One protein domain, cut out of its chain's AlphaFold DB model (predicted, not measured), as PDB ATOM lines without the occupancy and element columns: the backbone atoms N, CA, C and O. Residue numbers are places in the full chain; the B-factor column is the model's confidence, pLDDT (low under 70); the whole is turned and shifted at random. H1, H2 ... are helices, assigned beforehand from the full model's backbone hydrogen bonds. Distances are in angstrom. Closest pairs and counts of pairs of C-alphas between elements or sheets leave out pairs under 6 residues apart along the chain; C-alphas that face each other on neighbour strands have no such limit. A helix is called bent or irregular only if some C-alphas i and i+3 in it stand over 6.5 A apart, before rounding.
ATOM      1  N   PHE A   2      -8.110  -3.145   7.660       53.94
ATOM      2  CA  PHE A   2      -8.110  -3.108   6.182       53.94
ATOM      3  C   PHE A   2      -8.757  -4.321   5.490       53.94
ATOM      4  O   PHE A   2      -9.538  -4.137   4.566       53.94
ATOM      5  N   LEU A   3      -8.530  -5.545   5.988       62.16
ATOM      6  CA  LEU A   3      -9.261  -6.728   5.506       62.16
ATOM      7  C   LEU A   3     -10.775  -6.618   5.761       62.16
ATOM      8  O   LEU A   3     -11.566  -7.116   4.969       62.16
ATOM      9  N   GLY A   4     -11.171  -5.951   6.848       69.44
ATOM     10  CA  GLY A   4     -12.566  -5.831   7.272       69.44
ATOM     11  C   GLY A   4     -13.430  -5.179   6.201       69.44
ATOM     12  O   GLY A   4     -14.389  -5.795   5.764       69.44
ATOM     13  N   TYR A   5     -13.028  -4.009   5.694       68.19
ATOM     14  CA  TYR A   5     -13.778  -3.291   4.654       68.19
ATOM     15  C   TYR A   5     -13.998  -4.121   3.389       68.19
ATOM     16  O   TYR A   5     -15.102  -4.135   2.846       68.19
ATOM     17  N   MET A   6     -12.979  -4.871   2.961       71.38
ATOM     18  CA  MET A   6     -13.104  -5.752   1.805       71.38
ATOM     19  C   MET A   6     -14.146  -6.848   2.069       71.38
ATOM     20  O   MET A   6     -15.033  -7.062   1.250       71.38
ATOM     21  N   PHE A   7     -14.102  -7.520   3.221       75.88
ATOM     22  CA  PHE A   7     -15.084  -8.560   3.543       75.88
ATOM     23  C   PHE A   7     -16.501  -8.002   3.704       75.88
ATOM     24  O   PHE A   7     -17.439  -8.583   3.165       75.88
ATOM     25  N   THR A   8     -16.665  -6.863   4.379       78.25
ATOM     26  CA  THR A   8     -17.984  -6.279   4.651       78.25
ATOM     27  C   THR A   8     -18.672  -5.816   3.366       78.25
ATOM     28  O   THR A   8     -19.837  -6.143   3.150       78.25
ATOM     29  N   PHE A   9     -17.956  -5.129   2.467       83.25
ATOM     30  CA  PHE A   9     -18.525  -4.671   1.192       83.25
ATOM     31  C   PHE A   9     -18.941  -5.842   0.301       83.25
ATOM     32  O   PHE A   9     -20.030  -5.830  -0.275       83.25
ATOM     33  N   ASN A  10     -18.112  -6.889   0.237       83.69
ATOM     34  CA  ASN A  10     -18.450  -8.085  -0.524       83.69
ATOM     35  C   ASN A  10     -19.650  -8.833   0.090       83.69
ATOM     36  O   ASN A  10     -20.514  -9.296  -0.650       83.69
ATOM     37  N   LEU A  11     -19.750  -8.915   1.422       82.25
ATOM     38  CA  LEU A  11     -20.854  -9.602   2.097       82.25
ATOM     39  C   LEU A  11     -22.206  -8.912   1.852       82.25
ATOM     40  O   LEU A  11     -23.178  -9.588   1.521       82.25
ATOM     41  N   HIS A  12     -22.264  -7.578   1.935       79.25
ATOM     42  CA  HIS A  12     -23.490  -6.820   1.639       79.25
ATOM     43  C   HIS A  12     -23.958  -6.992   0.187       79.25
ATOM     44  O   HIS A  12     -25.161  -7.119  -0.068       79.25
ATOM     45  N   MET A  13     -23.014  -7.036  -0.758       84.38
ATOM     46  CA  MET A  13     -23.310  -7.289  -2.172       84.38
ATOM     47  C   MET A  13     -23.872  -8.697  -2.395       84.38
ATOM     48  O   MET A  13     -24.875  -8.848  -3.086       84.38
ATOM     49  N   VAL A  14     -23.276  -9.722  -1.776       83.88
ATOM     50  CA  VAL A  14     -23.755 -11.111  -1.884       83.88
ATOM     51  C   VAL A  14     -25.131 -11.282  -1.238       83.88
ATOM     52  O   VAL A  14     -26.000 -11.925  -1.822       83.88
ATOM     53  N   HIS A  15     -25.357 -10.679  -0.070       81.50
ATOM     54  CA  HIS A  15     -26.653 -10.731   0.605       81.50
ATOM     55  C   HIS A  15     -27.766 -10.140  -0.273       81.50
ATOM     56  O   HIS A  15     -28.824 -10.742  -0.443       81.50
ATOM     57  N   SER A  16     -27.500  -8.997  -0.905       81.94
ATOM     58  CA  SER A  16     -28.479  -8.322  -1.768       81.94
ATOM     59  C   SER A  16     -28.680  -9.026  -3.105       81.94
ATOM     60  O   SER A  16     -29.771  -8.986  -3.662       81.94
ATOM     61  N   TYR A  17     -27.649  -9.713  -3.602       83.12
ATOM     62  CA  TYR A  17     -27.777 -10.617  -4.742       83.12
ATOM     63  C   TYR A  17     -28.704 -11.795  -4.420       83.12
ATOM     64  O   TYR A  17     -29.501 -12.190  -5.264       83.12
ATOM     65  N   HIS A  18     -28.621 -12.352  -3.208       79.75
ATOM     66  CA  HIS A  18     -29.467 -13.474  -2.797       79.75
ATOM     67  C   HIS A  18     -30.918 -13.056  -2.525       79.75
ATOM     68  O   HIS A  18     -31.835 -13.781  -2.896       79.75
ATOM     69  N   ALA A  19     -31.124 -11.872  -1.944       76.56
ATOM     70  CA  ALA A  19     -32.450 -11.318  -1.670       76.56
ATOM     71  C   ALA A  19     -33.214 -10.872  -2.935       76.56
ATOM     72  O   ALA A  19     -34.406 -10.580  -2.863       76.56
ATOM     73  N   ALA A  20     -32.551 -10.798  -4.094       76.44
ATOM     74  CA  ALA A  20     -33.167 -10.377  -5.345       76.44
ATOM     75  C   ALA A  20     -34.122 -11.456  -5.892       76.44
ATOM     76  O   ALA A  20     -33.686 -12.433  -6.515       76.44
ATOM     77  N   ASN A  21     -35.429 -11.252  -5.707       72.69
ATOM     78  CA  ASN A  21     -36.451 -12.034  -6.396       72.69
ATOM     79  C   ASN A  21     -36.647 -11.468  -7.812       72.69
ATOM     80  O   ASN A  21     -36.899 -10.275  -7.970       72.69
ATOM     81  N   VAL A  22     -36.442 -12.294  -8.841       68.19
ATOM     82  CA  VAL A  22     -36.498 -11.859 -10.245       68.19
ATOM     83  C   VAL A  22     -37.669 -12.556 -10.915       68.19
ATOM     84  O   VAL A  22     -37.560 -13.728 -11.272       68.19
ATOM     85  N   ASP A  23     -38.755 -11.818 -11.126       61.59
ATOM     86  CA  ASP A  23     -39.904 -12.297 -11.893       61.59
ATOM     87  C   ASP A  23     -39.566 -12.216 -13.387       61.59
ATOM     88  O   ASP A  23     -39.458 -11.141 -13.983       61.59
ATOM     89  N   LEU A  24     -39.312 -13.376 -13.994       63.41
ATOM     90  CA  LEU A  24     -38.959 -13.494 -15.413       63.41
ATOM     91  C   LEU A  24     -40.187 -13.647 -16.332       63.41
ATOM     92  O   LEU A  24     -40.002 -13.781 -17.538       63.41
ATOM     93  N   GLU A  25     -41.410 -13.590 -15.792       53.34
ATOM     94  CA  GLU A  25     -42.672 -13.876 -16.506       53.34
ATOM     95  C   GLU A  25     -42.984 -12.917 -17.673       53.34
ATOM     96  O   GLU A  25     -43.781 -13.244 -18.542       53.34
ATOM     97  N   GLY A  26     -42.338 -11.747 -17.741       47.66
ATOM     98  CA  GLY A  26     -42.615 -10.721 -18.758       47.66
ATOM     99  C   GLY A  26     -41.575 -10.566 -19.873       47.66
ATOM    100  O   GLY A  26     -41.687  -9.635 -20.670       47.66
ATOM    101  N   LYS A  27     -40.522 -11.394 -19.928       52.47
ATOM    102  CA  LYS A  27     -39.505 -11.311 -20.994       52.47
ATOM    103  C   LYS A  27     -39.785 -12.382 -22.043       52.47
ATOM    104  O   LYS A  27     -39.720 -13.555 -21.703       52.47
ATOM    105  N   GLU A  28     -40.049 -11.970 -23.290       47.38
ATOM    106  CA  GLU A  28     -40.261 -12.862 -24.442       47.38
ATOM    107  C   GLU A  28     -39.114 -13.873 -24.569       47.38
ATOM    108  O   GLU A  28     -38.045 -13.610 -25.124       47.38
ATOM    109  N   PHE A  29     -39.355 -15.054 -24.024       54.12
ATOM    110  CA  PHE A  29     -38.673 -16.279 -24.366       54.12
ATOM    111  C   PHE A  29     -39.661 -17.119 -25.150       54.12
ATOM    112  O   PHE A  29     -40.857 -17.069 -24.880       54.12
ATOM    113  N   GLN A  68     -55.423 -60.316 -40.486       56.97
ATOM    114  CA  GLN A  68     -54.009 -60.294 -40.089       56.97
ATOM    115  C   GLN A  68     -53.202 -59.216 -40.829       56.97
ATOM    116  O   GLN A  68     -52.308 -58.598 -40.250       56.97
ATOM    117  N   ARG A  69     -53.517 -58.950 -42.103       59.66
ATOM    118  CA  ARG A  69     -52.854 -57.904 -42.897       59.66
ATOM    119  C   ARG A  69     -53.272 -56.496 -42.460       59.66
ATOM    120  O   ARG A  69     -52.442 -55.588 -42.486       59.66
ATOM    121  N   GLY A  70     -54.522 -56.322 -42.027       60.81
ATOM    122  CA  GLY A  70     -55.024 -55.086 -41.422       60.81
ATOM    123  C   GLY A  70     -54.380 -54.792 -40.066       60.81
ATOM    124  O   GLY A  70     -53.941 -53.665 -39.830       60.81
ATOM    125  N   ASP A  71     -54.242 -55.812 -39.218       63.53
ATOM    126  CA  ASP A  71     -53.564 -55.694 -37.922       63.53
ATOM    127  C   ASP A  71     -52.068 -55.382 -38.091       63.53
ATOM    128  O   ASP A  71     -51.540 -54.449 -37.484       63.53
ATOM    129  N   LEU A  72     -51.390 -56.058 -39.026       61.62
ATOM    130  CA  LEU A  72     -49.989 -55.776 -39.349       61.62
ATOM    131  C   LEU A  72     -49.788 -54.342 -39.867       61.62
ATOM    132  O   LEU A  72     -48.827 -53.680 -39.477       61.62
ATOM    133  N   ARG A  73     -50.703 -53.828 -40.703       66.88
ATOM    134  CA  ARG A  73     -50.649 -52.447 -41.214       66.88
ATOM    135  C   ARG A  73     -50.862 -51.414 -40.105       66.88
ATOM    136  O   ARG A  73     -50.150 -50.414 -40.075       66.88
ATOM    137  N   ARG A  74     -51.781 -51.668 -39.166       64.25
ATOM    138  CA  ARG A  74     -51.972 -50.816 -37.980       64.25
ATOM    139  C   ARG A  74     -50.717 -50.795 -37.112       64.25
ATOM    140  O   ARG A  74     -50.250 -49.715 -36.761       64.25
ATOM    141  N   ARG A  75     -50.114 -51.957 -36.853       61.78
ATOM    142  CA  ARG A  75     -48.880 -52.068 -36.058       61.78
ATOM    143  C   ARG A  75     -47.686 -51.378 -36.716       61.78
ATOM    144  O   ARG A  75     -46.907 -50.747 -36.011       61.78
ATOM    145  N   LEU A  76     -47.569 -51.446 -38.043       66.12
ATOM    146  CA  LEU A  76     -46.550 -50.703 -38.790       66.12
ATOM    147  C   LEU A  76     -46.784 -49.189 -38.712       66.12
ATOM    148  O   LEU A  76     -45.838 -48.469 -38.421       66.12
ATOM    149  N   SER A  77     -48.033 -48.717 -38.842       69.12
ATOM    150  CA  SER A  77     -48.340 -47.284 -38.698       69.12
ATOM    151  C   SER A  77     -48.052 -46.753 -37.289       69.12
ATOM    152  O   SER A  77     -47.496 -45.673 -37.145       69.12
ATOM    153  N   MET A  78     -48.346 -47.532 -36.239       65.06
ATOM    154  CA  MET A  78     -48.028 -47.137 -34.863       65.06
ATOM    155  C   MET A  78     -46.520 -47.151 -34.595       65.06
ATOM    156  O   MET A  78     -46.029 -46.311 -33.849       65.06
ATOM    157  N   ALA A  79     -45.780 -48.082 -35.201       64.25
ATOM    158  CA  ALA A  79     -44.324 -48.126 -35.091       64.25
ATOM    159  C   ALA A  79     -43.641 -46.970 -35.841       64.25
ATOM    160  O   ALA A  79     -42.593 -46.506 -35.404       64.25
ATOM    161  N   GLU A  80     -44.224 -46.509 -36.949       72.69
ATOM    162  CA  GLU A  80     -43.747 -45.355 -37.719       72.69
ATOM    163  C   GLU A  80     -44.022 -44.045 -36.966       72.69
ATOM    164  O   GLU A  80     -43.094 -43.281 -36.723       72.69
ATOM    165  N   VAL A  81     -45.232 -43.876 -36.418       68.81
ATOM    166  CA  VAL A  81     -45.574 -42.739 -35.539       68.81
ATOM    167  C   VAL A  81     -44.705 -42.704 -34.275       68.81
ATOM    168  O   VAL A  81     -44.265 -41.637 -33.858       68.81
ATOM    169  N   ALA A  82     -44.415 -43.859 -33.667       66.50
ATOM    170  CA  ALA A  82     -43.542 -43.925 -32.493       66.50
ATOM    171  C   ALA A  82     -42.083 -43.548 -32.807       66.50
ATOM    172  O   ALA A  82     -41.390 -43.026 -31.934       66.50
ATOM    173  N   ARG A  83     -41.609 -43.800 -34.038       66.75
ATOM    174  CA  ARG A  83     -40.283 -43.352 -34.494       66.75
ATOM    175  C   ARG A  83     -40.259 -41.851 -34.737       66.75
ATOM    176  O   ARG A  83     -39.374 -41.195 -34.205       66.75
ATOM    177  N   ASP A  84     -41.269 -41.305 -35.409       67.69
ATOM    178  CA  ASP A  84     -41.370 -39.859 -35.643       67.69
ATOM    179  C   ASP A  84     -41.452 -39.070 -34.322       67.69
ATOM    180  O   ASP A  84     -40.839 -38.010 -34.181       67.69
ATOM    181  N   GLN A  85     -42.151 -39.606 -33.316       67.75
ATOM    182  CA  GLN A  85     -42.193 -39.026 -31.968       67.75
ATOM    183  C   GLN A  85     -40.842 -39.106 -31.241       67.75
ATOM    184  O   GLN A  85     -40.476 -38.169 -30.529       67.75
ATOM    185  N   ALA A  86     -40.090 -40.198 -31.410       63.59
ATOM    186  CA  ALA A  86     -38.755 -40.339 -30.831       63.59
ATOM    187  C   ALA A  86     -37.753 -39.367 -31.478       63.59
ATOM    188  O   ALA A  86     -37.019 -38.685 -30.761       63.59
ATOM    189  N   ASP A  87     -37.800 -39.228 -32.804       69.75
ATOM    190  CA  ASP A  87     -36.954 -38.306 -33.566       69.75
ATOM    191  C   ASP A  87     -37.272 -36.839 -33.208       69.75
ATOM    192  O   ASP A  87     -36.367 -36.023 -33.005       69.75
ATOM    193  N   GLN A  88     -38.556 -36.494 -33.026       64.62
ATOM    194  CA  GLN A  88     -38.956 -35.173 -32.523       64.62
ATOM    195  C   GLN A  88     -38.495 -34.920 -31.081       64.62
ATOM    196  O   GLN A  88     -38.076 -33.804 -30.760       64.62
ATOM    197  N   ALA A  89     -38.544 -35.923 -30.202       62.28
ATOM    198  CA  ALA A  89     -38.076 -35.791 -28.824       62.28
ATOM    199  C   ALA A  89     -36.552 -35.577 -28.749       62.28
ATOM    200  O   ALA A  89     -36.086 -34.784 -27.928       62.28
ATOM    201  N   GLU A  90     -35.779 -36.228 -29.619       69.56
ATOM    202  CA  GLU A  90     -34.319 -36.097 -29.674       69.56
ATOM    203  C   GLU A  90     -33.876 -34.693 -30.130       69.56
ATOM    204  O   GLU A  90     -32.952 -34.113 -29.555       69.56
ATOM    205  N   LEU A  91     -34.600 -34.073 -31.071       67.94
ATOM    206  CA  LEU A  91     -34.374 -32.680 -31.487       67.94
ATOM    207  C   LEU A  91     -34.813 -31.632 -30.446       67.94
ATOM    208  O   LEU A  91     -34.231 -30.543 -30.394       67.94
ATOM    209  N   ARG A  92     -35.804 -31.932 -29.593       64.44
ATOM    210  CA  ARG A  92     -36.300 -31.005 -28.552       64.44
ATOM    211  C   ARG A  92     -35.312 -30.827 -27.391       64.44
ATOM    212  O   ARG A  92     -35.191 -29.723 -26.855       64.44
ATOM    213  N   GLN A  93     -34.556 -31.865 -27.030       65.50
ATOM    214  CA  GLN A  93     -33.605 -31.839 -25.905       65.50
ATOM    215  C   GLN A  93     -32.552 -30.708 -25.964       65.50
ATOM    216  O   GLN A  93     -32.413 -29.979 -24.975       65.50
ATOM    217  N   PRO A  94     -31.815 -30.494 -27.075       69.44
ATOM    218  CA  PRO A  94     -30.821 -29.422 -27.149       69.44
ATOM    219  C   PRO A  94     -31.445 -28.018 -27.113       69.44
ATOM    220  O   PRO A  94     -30.834 -27.102 -26.561       69.44
ATOM    221  N   MET A  95     -32.660 -27.843 -27.651       63.19
ATOM    222  CA  MET A  95     -33.382 -26.565 -27.611       63.19
ATOM    223  C   MET A  95     -33.823 -26.199 -26.195       63.19
ATOM    224  O   MET A  95     -33.590 -25.071 -25.761       63.19
ATOM    225  N   VAL A  96     -34.391 -27.155 -25.453       67.62
ATOM    226  CA  VAL A  96     -34.786 -26.943 -24.053       67.62
ATOM    227  C   VAL A  96     -33.562 -26.568 -23.219       67.62
ATOM    228  O   VAL A  96     -33.586 -25.540 -22.548       67.62
ATOM    229  N   ALA A  97     -32.456 -27.311 -23.340       68.94
ATOM    230  CA  ALA A  97     -31.220 -27.041 -22.602       68.94
ATOM    231  C   ALA A  97     -30.580 -25.678 -22.944       68.94
ATOM    232  O   ALA A  97     -30.037 -24.994 -22.068       68.94
ATOM    233  N   ALA A  98     -30.634 -25.259 -24.213       71.75
ATOM    234  CA  ALA A  98     -30.171 -23.938 -24.632       71.75
ATOM    235  C   ALA A  98     -31.036 -22.818 -24.031       71.75
ATOM    236  O   ALA A  98     -30.488 -21.820 -23.550       71.75
ATOM    237  N   ASN A  99     -32.358 -23.018 -23.995       74.81
ATOM    238  CA  ASN A  99     -33.315 -22.072 -23.431       74.81
ATOM    239  C   ASN A  99     -33.128 -21.912 -21.910       74.81
ATOM    240  O   ASN A  99     -32.982 -20.793 -21.416       74.81
ATOM    241  N   THR A 100     -32.973 -23.017 -21.166       71.81
ATOM    242  CA  THR A 100     -32.701 -22.969 -19.713       71.81
ATOM    243  C   THR A 100     -31.402 -22.224 -19.410       71.81
ATOM    244  O   THR A 100     -31.361 -21.351 -18.545       71.81
ATOM    245  N   LYS A 101     -30.339 -22.487 -20.183       74.75
ATOM    246  CA  LYS A 101     -29.039 -21.815 -20.021       74.75
ATOM    247  C   LYS A 101     -29.098 -20.317 -20.339       74.75
ATOM    248  O   LYS A 101     -28.266 -19.546 -19.844       74.75
ATOM    249  N   GLN A 102     -30.019 -19.900 -21.205       76.69
ATOM    250  CA  GLN A 102     -30.263 -18.495 -21.518       76.69
ATOM    251  C   GLN A 102     -31.078 -17.819 -20.406       76.69
ATOM    252  O   GLN A 102     -30.674 -16.747 -19.948       76.69
ATOM    253  N   LYS A 103     -32.124 -18.483 -19.893       78.12
ATOM    254  CA  LYS A 103     -32.911 -18.052 -18.725       78.12
ATOM    255  C   LYS A 103     -32.018 -17.841 -17.495       78.12
ATOM    256  O   LYS A 103     -31.999 -16.749 -16.932       78.12
ATOM    257  N   ASP A 104     -31.153 -18.807 -17.186       77.00
ATOM    258  CA  ASP A 104     -30.191 -18.730 -16.075       77.00
ATOM    259  C   ASP A 104     -29.211 -17.550 -16.200       77.00
ATOM    260  O   ASP A 104     -28.819 -16.934 -15.207       77.00
ATOM    261  N   ARG A 105     -28.747 -17.239 -17.420       77.69
ATOM    262  CA  ARG A 105     -27.817 -16.119 -17.645       77.69
ATOM    263  C   ARG A 105     -28.482 -14.773 -17.397       77.69
ATOM    264  O   ARG A 105     -27.848 -13.892 -16.818       77.69
ATOM    265  N   LEU A 106     -29.732 -14.619 -17.819       82.31
ATOM    266  CA  LEU A 106     -30.488 -13.399 -17.567       82.31
ATOM    267  C   LEU A 106     -30.869 -13.252 -16.101       82.31
ATOM    268  O   LEU A 106     -30.782 -12.148 -15.575       82.31
ATOM    269  N   GLU A 107     -31.217 -14.349 -15.431       83.00
ATOM    270  CA  GLU A 107     -31.489 -14.345 -13.994       83.00
ATOM    271  C   GLU A 107     -30.269 -13.846 -13.206       83.00
ATOM    272  O   GLU A 107     -30.381 -12.910 -12.416       83.00
ATOM    273  N   ARG A 108     -29.073 -14.393 -13.484       82.50
ATOM    274  CA  ARG A 108     -27.817 -13.922 -12.869       82.50
ATOM    275  C   ARG A 108     -27.550 -12.445 -13.147       82.50
ATOM    276  O   ARG A 108     -27.106 -11.722 -12.257       82.50
ATOM    277  N   PHE A 109     -27.804 -11.990 -14.374       85.69
ATOM    278  CA  PHE A 109     -27.594 -10.596 -14.751       85.69
ATOM    279  C   PHE A 109     -28.528  -9.648 -13.991       85.69
ATOM    280  O   PHE A 109     -28.057  -8.668 -13.416       85.69
ATOM    281  N   GLU A 110     -29.828  -9.948 -13.940       85.38
ATOM    282  CA  GLU A 110     -30.801  -9.108 -13.235       85.38
ATOM    283  C   GLU A 110     -30.554  -9.090 -11.725       85.38
ATOM    284  O   GLU A 110     -30.610  -8.024 -11.118       85.38
ATOM    285  N   ARG A 111     -30.168 -10.221 -11.122       84.88
ATOM    286  CA  ARG A 111     -29.777 -10.253  -9.704       84.88
ATOM    287  C   ARG A 111     -28.526  -9.434  -9.415       84.88
ATOM    288  O   ARG A 111     -28.510  -8.655  -8.464       84.88
ATOM    289  N   SER A 112     -27.486  -9.561 -10.240       84.12
ATOM    290  CA  SER A 112     -26.265  -8.752 -10.104       84.12
ATOM    291  C   SER A 112     -26.550  -7.265 -10.278       84.12
ATOM    292  O   SER A 112     -26.033  -6.445  -9.518       84.12
ATOM    293  N   LYS A 113     -27.404  -6.910 -11.241       86.19
ATOM    294  CA  LYS A 113     -27.845  -5.535 -11.467       86.19
ATOM    295  C   LYS A 113     -28.622  -5.000 -10.267       86.19
ATOM    296  O   LYS A 113     -28.295  -3.916  -9.798       86.19
ATOM    297  N   HIS A 114     -29.580  -5.766  -9.746       86.62
ATOM    298  CA  HIS A 114     -30.362  -5.395  -8.568       86.62
ATOM    299  C   HIS A 114     -29.468  -5.177  -7.338       86.62
ATOM    300  O   HIS A 114     -29.564  -4.147  -6.671       86.62
ATOM    301  N   ALA A 115     -28.536  -6.098  -7.075       86.62
ATOM    302  CA  ALA A 115     -27.580  -5.969  -5.978       86.62
ATOM    303  C   ALA A 115     -26.731  -4.694  -6.104       86.62
ATOM    304  O   ALA A 115     -26.536  -3.973  -5.123       86.62
ATOM    305  N   LEU A 116     -26.270  -4.384  -7.320       88.75
ATOM    306  CA  LEU A 116     -25.475  -3.191  -7.591       88.75
ATOM    307  C   LEU A 116     -26.290  -1.898  -7.454       88.75
ATOM    308  O   LEU A 116     -25.771  -0.921  -6.921       88.75
ATOM    309  N   THR A 117     -27.551  -1.867  -7.886       86.31
ATOM    310  CA  THR A 117     -28.391  -0.668  -7.747       86.31
ATOM    311  C   THR A 117     -28.782  -0.399  -6.302       86.31
ATOM    312  O   THR A 117     -28.739   0.750  -5.873       86.31
ATOM    313  N   THR A 118     -29.114  -1.445  -5.543       85.94
ATOM    314  CA  THR A 118     -29.602  -1.304  -4.166       85.94
ATOM    315  C   THR A 118     -28.460  -1.021  -3.188       85.94
ATOM    316  O   THR A 118     -28.579  -0.126  -2.356       85.94
ATOM    317  N   MET A 119     -27.329  -1.733  -3.293       87.62
ATOM    318  CA  MET A 119     -26.211  -1.574  -2.345       87.62
ATOM    319  C   MET A 119     -25.027  -0.779  -2.882       87.62
ATOM    320  O   MET A 119     -24.276  -0.199  -2.095       87.62
ATOM    321  N   GLY A 120     -24.840  -0.713  -4.201       86.62
ATOM    322  CA  GLY A 120     -23.689  -0.030  -4.789       86.62
ATOM    323  C   GLY A 120     -23.652   1.461  -4.456       86.62
ATOM    324  O   GLY A 120     -22.574   1.992  -4.195       86.62
ATOM    325  N   GLN A 121     -24.812   2.124  -4.376       87.00
ATOM    326  CA  GLN A 121     -24.900   3.542  -4.003       87.00
ATOM    327  C   GLN A 121     -24.394   3.796  -2.576       87.00
ATOM    328  O   GLN A 121     -23.556   4.671  -2.364       87.00
ATOM    329  N   SER A 122     -24.821   2.980  -1.611       88.19
ATOM    330  CA  SER A 122     -24.387   3.085  -0.213       88.19
ATOM    331  C   SER A 122     -22.883   2.834  -0.054       88.19
ATOM    332  O   SER A 122     -22.201   3.566   0.670       88.19
ATOM    333  N   LEU A 123     -22.341   1.843  -0.772       88.75
ATOM    334  CA  LEU A 123     -20.904   1.552  -0.782       88.75
ATOM    335  C   LEU A 123     -20.090   2.696  -1.399       88.75
ATOM    336  O   LEU A 123     -19.057   3.078  -0.849       88.75
ATOM    337  N   LEU A 124     -20.575   3.281  -2.498       89.44
ATOM    338  CA  LEU A 124     -19.955   4.445  -3.135       89.44
ATOM    339  C   LEU A 124     -19.926   5.650  -2.192       89.44
ATOM    340  O   LEU A 124     -18.871   6.254  -2.026       89.44
ATOM    341  N   CYS A 125     -21.037   5.975  -1.526       88.88
ATOM    342  CA  CYS A 125     -21.092   7.084  -0.570       88.88
ATOM    343  C   CYS A 125     -20.120   6.885   0.605       88.88
ATOM    344  O   CYS A 125     -19.365   7.797   0.950       88.88
ATOM    345  N   SER A 126     -20.079   5.679   1.180       89.50
ATOM    346  CA  SER A 126     -19.132   5.335   2.252       89.50
ATOM    347  C   SER A 126     -17.674   5.456   1.790       89.50
ATOM    348  O   SER A 126     -16.839   6.082   2.452       89.50
ATOM    349  N   GLY A 127     -17.379   4.956   0.589       88.19
ATOM    350  CA  GLY A 127     -16.076   5.093  -0.049       88.19
ATOM    351  C   GLY A 127     -15.663   6.550  -0.272       88.19
ATOM    352  O   GLY A 127     -14.553   6.928   0.092       88.19
ATOM    353  N   ILE A 128     -16.569   7.388  -0.789       91.94
ATOM    354  CA  ILE A 128     -16.324   8.817  -1.043       91.94
ATOM    355  C   ILE A 128     -15.954   9.547   0.248       91.94
ATOM    356  O   ILE A 128     -14.973  10.288   0.266       91.94
ATOM    357  N   THR A 129     -16.691   9.329   1.339       91.75
ATOM    358  CA  THR A 129     -16.385   9.985   2.626       91.75
ATOM    359  C   THR A 129     -15.030   9.547   3.193       91.75
ATOM    360  O   THR A 129     -14.261  10.380   3.677       91.75
ATOM    361  N   SER A 130     -14.687   8.263   3.051       90.62
ATOM    362  CA  SER A 130     -13.393   7.711   3.475       90.62
ATOM    363  C   SER A 130     -12.236   8.273   2.646       90.62
ATOM    364  O   SER A 130     -11.213   8.690   3.194       90.62
ATOM    365  N   SER A 131     -12.414   8.361   1.326       91.00
ATOM    366  CA  SER A 131     -11.458   8.999   0.422       91.00
ATOM    367  C   SER A 131     -11.307  10.492   0.714       91.00
ATOM    368  O   SER A 131     -10.180  10.980   0.741       91.00
ATOM    369  N   ALA A 132     -12.399  11.210   0.994       91.81
ATOM    370  CA  ALA A 132     -12.361  12.627   1.350       91.81
ATOM    371  C   ALA A 132     -11.530  12.864   2.620       91.81
ATOM    372  O   ALA A 132     -10.649  13.719   2.625       91.81
ATOM    373  N   CYS A 133     -11.731  12.052   3.662       90.25
ATOM    374  CA  CYS A 133     -10.920  12.101   4.881       90.25
ATOM    375  C   CYS A 133      -9.432  11.821   4.598       90.25
ATOM    376  O   CYS A 133      -8.554  12.557   5.050       90.25
ATOM    377  N   ALA A 134      -9.138  10.799   3.788       89.81
ATOM    378  CA  ALA A 134      -7.767  10.452   3.422       89.81
ATOM    379  C   ALA A 134      -7.059  11.570   2.637       89.81
ATOM    380  O   ALA A 134      -5.879  11.818   2.873       89.81
ATOM    381  N   ILE A 135      -7.769  12.286   1.757       90.94
ATOM    382  CA  ILE A 135      -7.217  13.423   1.000       90.94
ATOM    383  C   ILE A 135      -6.751  14.539   1.947       90.94
ATOM    384  O   ILE A 135      -5.654  15.072   1.767       90.94
ATOM    385  N   PHE A 136      -7.516  14.849   3.000       92.00
ATOM    386  CA  PHE A 136      -7.096  15.828   4.009       92.00
ATOM    387  C   PHE A 136      -5.869  15.366   4.811       92.00
ATOM    388  O   PHE A 136      -5.004  16.183   5.123       92.00
ATOM    389  N   LEU A 137      -5.741  14.064   5.095       88.56
ATOM    390  CA  LEU A 137      -4.552  13.506   5.759       88.56
ATOM    391  C   LEU A 137      -3.296  13.587   4.881       88.56
ATOM    392  O   LEU A 137      -2.201  13.820   5.393       88.56
ATOM    393  N   VAL A 138      -3.451  13.435   3.563       89.19
ATOM    394  CA  VAL A 138      -2.345  13.560   2.601       89.19
ATOM    395  C   VAL A 138      -1.843  15.004   2.488       89.19
ATOM    396  O   VAL A 138      -0.657  15.209   2.252       89.19
ATOM    397  N   ALA A 139      -2.698  16.003   2.724       89.56
ATOM    398  CA  ALA A 139      -2.308  17.416   2.759       89.56
ATOM    399  C   ALA A 139      -1.624  17.846   4.078       89.56
ATOM    400  O   ALA A 139      -1.234  19.005   4.226       89.56
ATOM    401  N   CYS A 140      -1.487  16.944   5.054       89.75
ATOM    402  CA  CYS A 140      -0.932  17.263   6.365       89.75
ATOM    403  C   CYS A 140       0.607  17.347   6.333       89.75
ATOM    404  O   CYS A 140       1.277  16.593   5.633       89.75
ATOM    405  N   THR A 141       1.196  18.238   7.133       86.94
ATOM    406  CA  THR A 141       2.654  18.482   7.146       86.94
ATOM    407  C   THR A 141       3.461  17.366   7.817       86.94
ATOM    408  O   THR A 141       4.665  17.239   7.587       86.94
ATOM    409  N   LEU A 142       2.818  16.529   8.637       86.50
ATOM    410  CA  LEU A 142       3.462  15.411   9.321       86.50
ATOM    411  C   LEU A 142       3.597  14.204   8.382       86.50
ATOM    412  O   LEU A 142       2.607  13.585   7.997       86.50
ATOM    413  N   GLN A 143       4.843  13.816   8.087       82.31
ATOM    414  CA  GLN A 143       5.193  12.700   7.188       82.31
ATOM    415  C   GLN A 143       4.487  11.380   7.541       82.31
ATOM    416  O   GLN A 143       4.152  10.596   6.655       82.31
ATOM    417  N   PHE A 144       4.214  11.144   8.828       89.56
ATOM    418  CA  PHE A 144       3.446   9.986   9.283       89.56
ATOM    419  C   PHE A 144       2.018   9.963   8.709       89.56
ATOM    420  O   PHE A 144       1.582   8.939   8.181       89.56
ATOM    421  N   PHE A 145       1.306  11.095   8.745       87.06
ATOM    422  CA  PHE A 145      -0.074  11.187   8.257       87.06
ATOM    423  C   PHE A 145      -0.169  11.100   6.739       87.06
ATOM    424  O   PHE A 145      -1.089  10.459   6.239       87.06
ATOM    425  N   VAL A 146       0.814  11.628   6.008       88.88
ATOM    426  CA  VAL A 146       0.867  11.494   4.544       88.88
ATOM    427  C   VAL A 146       0.985  10.023   4.137       88.88
ATOM    428  O   VAL A 146       0.224   9.546   3.296       88.88
ATOM    429  N   LYS A 147       1.898   9.268   4.764       85.56
ATOM    430  CA  LYS A 147       2.085   7.835   4.470       85.56
ATOM    431  C   LYS A 147       0.839   7.021   4.811       85.56
ATOM    432  O   LYS A 147       0.430   6.177   4.019       85.56
ATOM    433  N   PHE A 148       0.215   7.299   5.955       88.00
ATOM    434  CA  PHE A 148      -1.012   6.622   6.370       88.00
ATOM    435  C   PHE A 148      -2.211   6.980   5.473       88.00
ATOM    436  O   PHE A 148      -2.971   6.097   5.077       88.00
ATOM    437  N   GLY A 149      -2.338   8.249   5.078       86.94
ATOM    438  CA  GLY A 149      -3.385   8.736   4.180       86.94
ATOM    439  C   GLY A 149      -3.321   8.099   2.792       86.94
ATOM    440  O   GLY A 149      -4.346   7.648   2.284       86.94
ATOM    441  N   VAL A 150      -2.122   7.960   2.211       88.62
ATOM    442  CA  VAL A 150      -1.935   7.259   0.925       88.62
ATOM    443  C   VAL A 150      -2.370   5.793   1.019       88.62
ATOM    444  O   VAL A 150      -3.044   5.300   0.116       88.62
ATOM    445  N   VAL A 151      -2.046   5.101   2.119       90.00
ATOM    446  CA  VAL A 151      -2.460   3.702   2.332       90.00
ATOM    447  C   VAL A 151      -3.981   3.582   2.446       90.00
ATOM    448  O   VAL A 151      -4.570   2.717   1.796       90.00
ATOM    449  N   ILE A 152      -4.635   4.454   3.222       88.19
ATOM    450  CA  ILE A 152      -6.101   4.455   3.349       88.19
ATOM    451  C   ILE A 152      -6.760   4.713   1.994       88.19
ATOM    452  O   ILE A 152      -7.703   4.007   1.628       88.19
ATOM    453  N   LEU A 153      -6.265   5.694   1.240       88.81
ATOM    454  CA  LEU A 153      -6.815   6.036  -0.067       88.81
ATOM    455  C   LEU A 153      -6.693   4.855  -1.041       88.81
ATOM    456  O   LEU A 153      -7.685   4.473  -1.662       88.81
ATOM    457  N   ALA A 154      -5.515   4.228  -1.116       87.44
ATOM    458  CA  ALA A 154      -5.275   3.072  -1.976       87.44
ATOM    459  C   ALA A 154      -6.173   1.877  -1.612       87.44
ATOM    460  O   ALA A 154      -6.786   1.279  -2.496       87.44
ATOM    461  N   VAL A 155      -6.309   1.557  -0.319       87.56
ATOM    462  CA  VAL A 155      -7.168   0.451   0.135       87.56
ATOM    463  C   VAL A 155      -8.642   0.732  -0.137       87.56
ATOM    464  O   VAL A 155      -9.362  -0.173  -0.555       87.56
ATOM    465  N   THR A 156      -9.099   1.966   0.072       89.19
ATOM    466  CA  THR A 156     -10.497   2.346  -0.179       89.19
ATOM    467  C   THR A 156     -10.835   2.177  -1.659       89.19
ATOM    468  O   THR A 156     -11.814   1.516  -1.994       89.19
ATOM    469  N   VAL A 157      -9.980   2.688  -2.552       87.81
ATOM    470  CA  VAL A 157     -10.166   2.559  -4.006       87.81
ATOM    471  C   VAL A 157     -10.124   1.093  -4.442       87.81
ATOM    472  O   VAL A 157     -11.012   0.650  -5.167       87.81
ATOM    473  N   LEU A 158      -9.145   0.315  -3.969       86.25
ATOM    474  CA  LEU A 158      -9.034  -1.104  -4.315       86.25
ATOM    475  C   LEU A 158     -10.242  -1.917  -3.818       86.25
ATOM    476  O   LEU A 158     -10.733  -2.788  -4.536       86.25
ATOM    477  N   SER A 159     -10.757  -1.603  -2.627       88.69
ATOM    478  CA  SER A 159     -11.941  -2.265  -2.060       88.69
ATOM    479  C   SER A 159     -13.204  -1.947  -2.863       88.69
ATOM    480  O   SER A 159     -13.979  -2.853  -3.160       88.69
ATOM    481  N   LEU A 160     -13.391  -0.687  -3.276       88.19
ATOM    482  CA  LEU A 160     -14.508  -0.292  -4.141       88.19
ATOM    483  C   LEU A 160     -14.431  -0.969  -5.511       88.19
ATOM    484  O   LEU A 160     -15.432  -1.501  -5.981       88.19
ATOM    485  N   LEU A 161     -13.249  -1.001  -6.136       88.38
ATOM    486  CA  LEU A 161     -13.051  -1.682  -7.418       88.38
ATOM    487  C   LEU A 161     -13.372  -3.176  -7.311       88.38
ATOM    488  O   LEU A 161     -14.060  -3.732  -8.169       88.38
ATOM    489  N   HIS A 162     -12.929  -3.828  -6.236       85.38
ATOM    490  CA  HIS A 162     -13.218  -5.239  -6.030       85.38
ATOM    491  C   HIS A 162     -14.721  -5.497  -5.831       85.38
ATOM    492  O   HIS A 162     -15.281  -6.388  -6.463       85.38
ATOM    493  N   SER A 163     -15.400  -4.717  -4.988       88.19
ATOM    494  CA  SER A 163     -16.805  -4.975  -4.650       88.19
ATOM    495  C   SER A 163     -17.811  -4.479  -5.690       88.19
ATOM    496  O   SER A 163     -18.882  -5.068  -5.798       88.19
ATOM    497  N   LEU A 164     -17.492  -3.438  -6.467       87.62
ATOM    498  CA  LEU A 164     -18.406  -2.869  -7.469       87.62
ATOM    499  C   LEU A 164     -18.151  -3.377  -8.892       87.62
ATOM    500  O   LEU A 164     -19.043  -3.278  -9.729       87.62
ATOM    501  N   VAL A 165     -16.961  -3.917  -9.180       88.00
ATOM    502  CA  VAL A 165     -16.604  -4.389 -10.530       88.00
ATOM    503  C   VAL A 165     -16.310  -5.883 -10.533       88.00
ATOM    504  O   VAL A 165     -16.986  -6.644 -11.224       88.00
ATOM    505  N   PHE A 166     -15.327  -6.322  -9.744       86.06
ATOM    506  CA  PHE A 166     -14.870  -7.712  -9.789       86.06
ATOM    507  C   PHE A 166     -15.920  -8.693  -9.251       86.06
ATOM    508  O   PHE A 166     -16.222  -9.695  -9.898       86.06
ATOM    509  N   LEU A 167     -16.520  -8.393  -8.098       86.69
ATOM    510  CA  LEU A 167     -17.515  -9.263  -7.483       86.69
ATOM    511  C   LEU A 167     -18.803  -9.388  -8.328       86.69
ATOM    512  O   LEU A 167     -19.216 -10.522  -8.564       86.69
ATOM    513  N   PRO A 168     -19.429  -8.311  -8.851       85.12
ATOM    514  CA  PRO A 168     -20.599  -8.444  -9.724       85.12
ATOM    515  C   PRO A 168     -20.305  -9.219 -11.011       85.12
ATOM    516  O   PRO A 168     -21.132 -10.022 -11.440       85.12
ATOM    517  N   ALA A 169     -19.111  -9.048 -11.592       83.25
ATOM    518  CA  ALA A 169     -18.674  -9.839 -12.740       83.25
ATOM    519  C   ALA A 169     -18.550 -11.335 -12.391       83.25
ATOM    520  O   ALA A 169     -18.976 -12.192 -13.167       83.25
ATOM    521  N   LEU A 170     -18.032 -11.657 -11.201       83.38
ATOM    522  CA  LEU A 170     -17.958 -13.032 -10.705       83.38
ATOM    523  C   LEU A 170     -19.353 -13.623 -10.448       83.38
ATOM    524  O   LEU A 170     -19.602 -14.770 -10.810       83.38
ATOM    525  N   LEU A 171     -20.279 -12.843  -9.886       83.31
ATOM    526  CA  LEU A 171     -21.671 -13.251  -9.662       83.31
ATOM    527  C   LEU A 171     -22.434 -13.451 -10.981       83.31
ATOM    528  O   LEU A 171     -23.226 -14.378 -11.102       83.31
ATOM    529  N   MET A 172     -22.146 -12.669 -12.022       80.50
ATOM    530  CA  MET A 172     -22.697 -12.928 -13.359       80.50
ATOM    531  C   MET A 172     -22.194 -14.250 -13.965       80.50
ATOM    532  O   MET A 172     -22.921 -14.896 -14.725       80.50
ATOM    533  N   LEU A 173     -20.961 -14.655 -13.637       77.75
ATOM    534  CA  LEU A 173     -20.334 -15.863 -14.176       77.75
ATOM    535  C   LEU A 173     -20.701 -17.132 -13.388       77.75
ATOM    536  O   LEU A 173     -20.977 -18.165 -13.993       77.75
ATOM    537  N   LEU A 174     -20.694 -17.053 -12.055       81.12
ATOM    538  CA  LEU A 174     -20.793 -18.193 -11.131       81.12
ATOM    539  C   LEU A 174     -21.888 -18.021 -10.064       81.12
ATOM    540  O   LEU A 174     -21.963 -18.815  -9.127       81.12
ATOM    541  N   GLY A 175     -22.716 -16.980 -10.160       78.62
ATOM    542  CA  GLY A 175     -23.739 -16.689  -9.163       78.62
ATOM    543  C   GLY A 175     -24.828 -17.764  -9.115       78.62
ATOM    544  O   GLY A 175     -25.240 -18.280 -10.159       78.62
ATOM    545  N   PRO A 176     -25.327 -18.108  -7.917       77.19
ATOM    546  CA  PRO A 176     -26.405 -19.080  -7.788       77.19
ATOM    547  C   PRO A 176     -27.694 -18.562  -8.457       77.19
ATOM    548  O   PRO A 176     -28.066 -17.395  -8.290       77.19
ATOM    549  N   THR A 177     -28.362 -19.434  -9.221       73.81
ATOM    550  CA  THR A 177     -29.740 -19.241  -9.722       73.81
ATOM    551  C   THR A 177     -30.729 -20.036  -8.868       73.81
ATOM    552  O   THR A 177     -30.325 -20.985  -8.192       73.81
ATOM    553  N   GLN A 178     -32.014 -19.670  -8.885       64.06
ATOM    554  CA  GLN A 178     -33.065 -20.356  -8.117       64.06
ATOM    555  C   GLN A 178     -33.166 -21.833  -8.528       64.06
ATOM    556  O   GLN A 178     -33.259 -22.710  -7.671       64.06
ATOM    557  N   ASN A 179     -32.966 -22.131  -9.816       55.53
ATOM    558  CA  ASN A 179     -32.945 -23.502 -10.342       55.53
ATOM    559  C   ASN A 179     -31.646 -24.266 -10.016       55.53
ATOM    560  O   ASN A 179     -31.627 -25.496  -9.976       55.53
ATOM    561  N   SER A 180     -30.548 -23.557  -9.724       53.59
ATOM    562  CA  SER A 180     -29.261 -24.160  -9.340       53.59
ATOM    563  C   SER A 180     -29.184 -24.553  -7.857       53.59
ATOM    564  O   SER A 180     -28.231 -25.229  -7.458       53.59
ATOM    565  N   CYS A 181     -30.169 -24.185  -7.027       45.75
ATOM    566  CA  CYS A 181     -30.184 -24.543  -5.604       45.75
ATOM    567  C   CYS A 181     -30.336 -26.064  -5.379       45.75
ATOM    568  O   CYS A 181     -29.774 -26.603  -4.427       45.75
ATOM    569  N   ALA A 182     -30.956 -26.788  -6.321       44.78
ATOM    570  CA  ALA A 182     -30.964 -28.256  -6.335       44.78
ATOM    571  C   ALA A 182     -29.574 -28.866  -6.651       44.78
ATOM    572  O   ALA A 182     -29.228 -29.949  -6.176       44.78
ATOM    573  N   SER A 183     -28.728 -28.157  -7.407       44.97
ATOM    574  CA  SER A 183     -27.386 -28.615  -7.803       44.97
ATOM    575  C   SER A 183     -26.316 -28.337  -6.737       44.97
ATOM    576  O   SER A 183     -25.383 -29.127  -6.567       44.97
ATOM    577  N   LEU A 184     -26.460 -27.264  -5.949       45.47
ATOM    578  CA  LEU A 184     -25.508 -26.925  -4.883       45.47
ATOM    579  C   LEU A 184     -25.514 -27.951  -3.733       45.47
ATOM    580  O   LEU A 184     -24.469 -28.204  -3.127       45.47
ATOM    581  N   GLY A 185     -26.661 -28.593  -3.481       45.81
ATOM    582  CA  GLY A 185     -26.769 -29.759  -2.598       45.81
ATOM    583  C   GLY A 185     -25.940 -30.940  -3.113       45.81
ATOM    584  O   GLY A 185     -25.134 -31.505  -2.372       45.81
ATOM    585  N   HIS A 186     -26.028 -31.243  -4.411       42.31
ATOM    586  CA  HIS A 186     -25.220 -32.291  -5.041       42.31
ATOM    587  C   HIS A 186     -23.719 -31.973  -5.065       42.31
ATOM    588  O   HIS A 186     -22.904 -32.879  -4.881       42.31
ATOM    589  N   LEU A 187     -23.329 -30.707  -5.246       45.72
ATOM    590  CA  LEU A 187     -21.922 -30.300  -5.219       45.72
ATOM    591  C   LEU A 187     -21.330 -30.379  -3.802       45.72
ATOM    592  O   LEU A 187     -20.198 -30.832  -3.643       45.72
ATOM    593  N   ARG A 188     -22.104 -30.009  -2.768       48.81
ATOM    594  CA  ARG A 188     -21.729 -30.195  -1.355       48.81
ATOM    595  C   ARG A 188     -21.550 -31.672  -1.011       48.81
ATOM    596  O   ARG A 188     -20.531 -32.029  -0.428       48.81
ATOM    597  N   VAL A 189     -22.489 -32.529  -1.411       51.47
ATOM    598  CA  VAL A 189     -22.410 -33.981  -1.169       51.47
ATOM    599  C   VAL A 189     -21.207 -34.591  -1.892       51.47
ATOM    600  O   VAL A 189     -20.418 -35.292  -1.263       51.47
ATOM    601  N   ARG A 190     -20.977 -34.242  -3.166       45.47
ATOM    602  CA  ARG A 190     -19.821 -34.736  -3.935       45.47
ATOM    603  C   ARG A 190     -18.480 -34.222  -3.419       45.47
ATOM    604  O   ARG A 190     -17.510 -34.970  -3.429       45.47
ATOM    605  N   ALA A 191     -18.403 -32.979  -2.942       46.03
ATOM    606  CA  ALA A 191     -17.193 -32.451  -2.316       46.03
ATOM    607  C   ALA A 191     -16.893 -33.153  -0.981       46.03
ATOM    608  O   ALA A 191     -15.740 -33.477  -0.706       46.03
ATOM    609  N   ILE A 192     -17.924 -33.451  -0.181       54.88
ATOM    610  CA  ILE A 192     -17.798 -34.205   1.075       54.88
ATOM    611  C   ILE A 192     -17.407 -35.666   0.803       54.88
ATOM    612  O   ILE A 192     -16.553 -36.204   1.505       54.88
ATOM    613  N   GLU A 193     -17.967 -36.310  -0.221       49.69
ATOM    614  CA  GLU A 193     -17.579 -37.665  -0.638       49.69
ATOM    615  C   GLU A 193     -16.161 -37.715  -1.214       49.69
ATOM    616  O   GLU A 193     -15.395 -38.613  -0.866       49.69
TER     617      GLU A 193
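This is residues 2 to 29 and 68 to 193 of the 457 residues of the protein "Hypothetical protein" of Polarella glacialis (UniProt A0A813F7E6). A long helical hairpin, in which the far arm of H2 folds back along H3, has a shorter helix, H1, packed on its side, and a long helical arm, residues 68 to 98 of H2, sticks out beyond it and makes much of the length. At the side, H4 leads away from the hairpin, and its residues 185 to 193 stick out free. H1, H2a and H3 make a three-part bundle, up and down, each running against the one before it in the chain. The printed part has 154 residues with four named helices, H1, H2, H3 and H4 in chain order, and no named strand; the class is all helix. It is extended, with a radius of gyration of the C-alphas of 27.3 A and spans of 108 by 41 by 20 A.

H1, residues 2 to 19, touches H3, residues 143 to 174, the same way at a shallow tilt of 26 degrees; H3 does so with residues 155 to 167 alone, and the closest C-alphas, of Met 6 and Ser 159, are 5.3 A apart. H2, residues 68 to 138, was assigned by its hydrogen bonds as one helix but is bent, with C-alphas 118 and 121 6.8 A apart; its arms are H2a, residues 68 to 118, and H2b, residues 121 to 138, at a shallow tilt of 34 degrees, only just short of steep. Residues 13 to 18 of H1 touch residues 111 to 118 of H2a, opposite ways at a steep tilt of 42 degrees, closest at the C-alphas of Tyr 17 and Ala 115, 4.8 A. H1 and H2b are close but not clearly touching, with the closest C-alphas, of Phe 9 and Leu 123, 6.9 A apart. Residues 105 to 116 of H2a touch residues 164 to 173 of H3, opposite ways at 16 degrees, a shallow tilt; the closest C-alphas are those of Arg 108 and Met 172, 5.2 A. H2b and H3 form a helical hairpin at a shallow tilt of 20 degrees, with residues 145 to 160 of H3 alone touching H2b; the closest C-alphas, of Val 138 and Val 146, are 4.3 A apart. H4, residues 181 to 193, is apart from H1, H2a, H2b and H3. Every O i to N i+4 pair is within hydrogen-bond range in H2b, against 13 of 14 in H1, 45 of 47 in H2a, 26 of 28 in H3 and 7 of 9 in H4.

H1 begins at C-alpha 2, (-8.110, -3.108, 6.182), and is 26.9 A long. H2a begins at C-alpha 68, (-54.009, -60.294, -40.089), and is 73.3 A long, with a kink of 26 degrees near residue 92; H2b is 25.5 A long. H3 is 44.3 A long, with a kink of 28 degrees near residue 168. H4, 18.9 A long, ends at C-alpha 193, (-17.579, -37.665, -0.638).

The C-alphas farthest apart, of Gln 68 and Thr 141, are 107.9 A apart. Residues 30 to 67 are not printed, and C-alphas 29 and 68 across the cut are 49.2 A apart. The link from H2 to H3 is tight, and that from H3 to H4 is short. The mean pLDDT of the printed part is 75.2; it is under 70 in residues 2 to 5, 22 to 29, 68 to 79, 81 to 97 and 178 to 193.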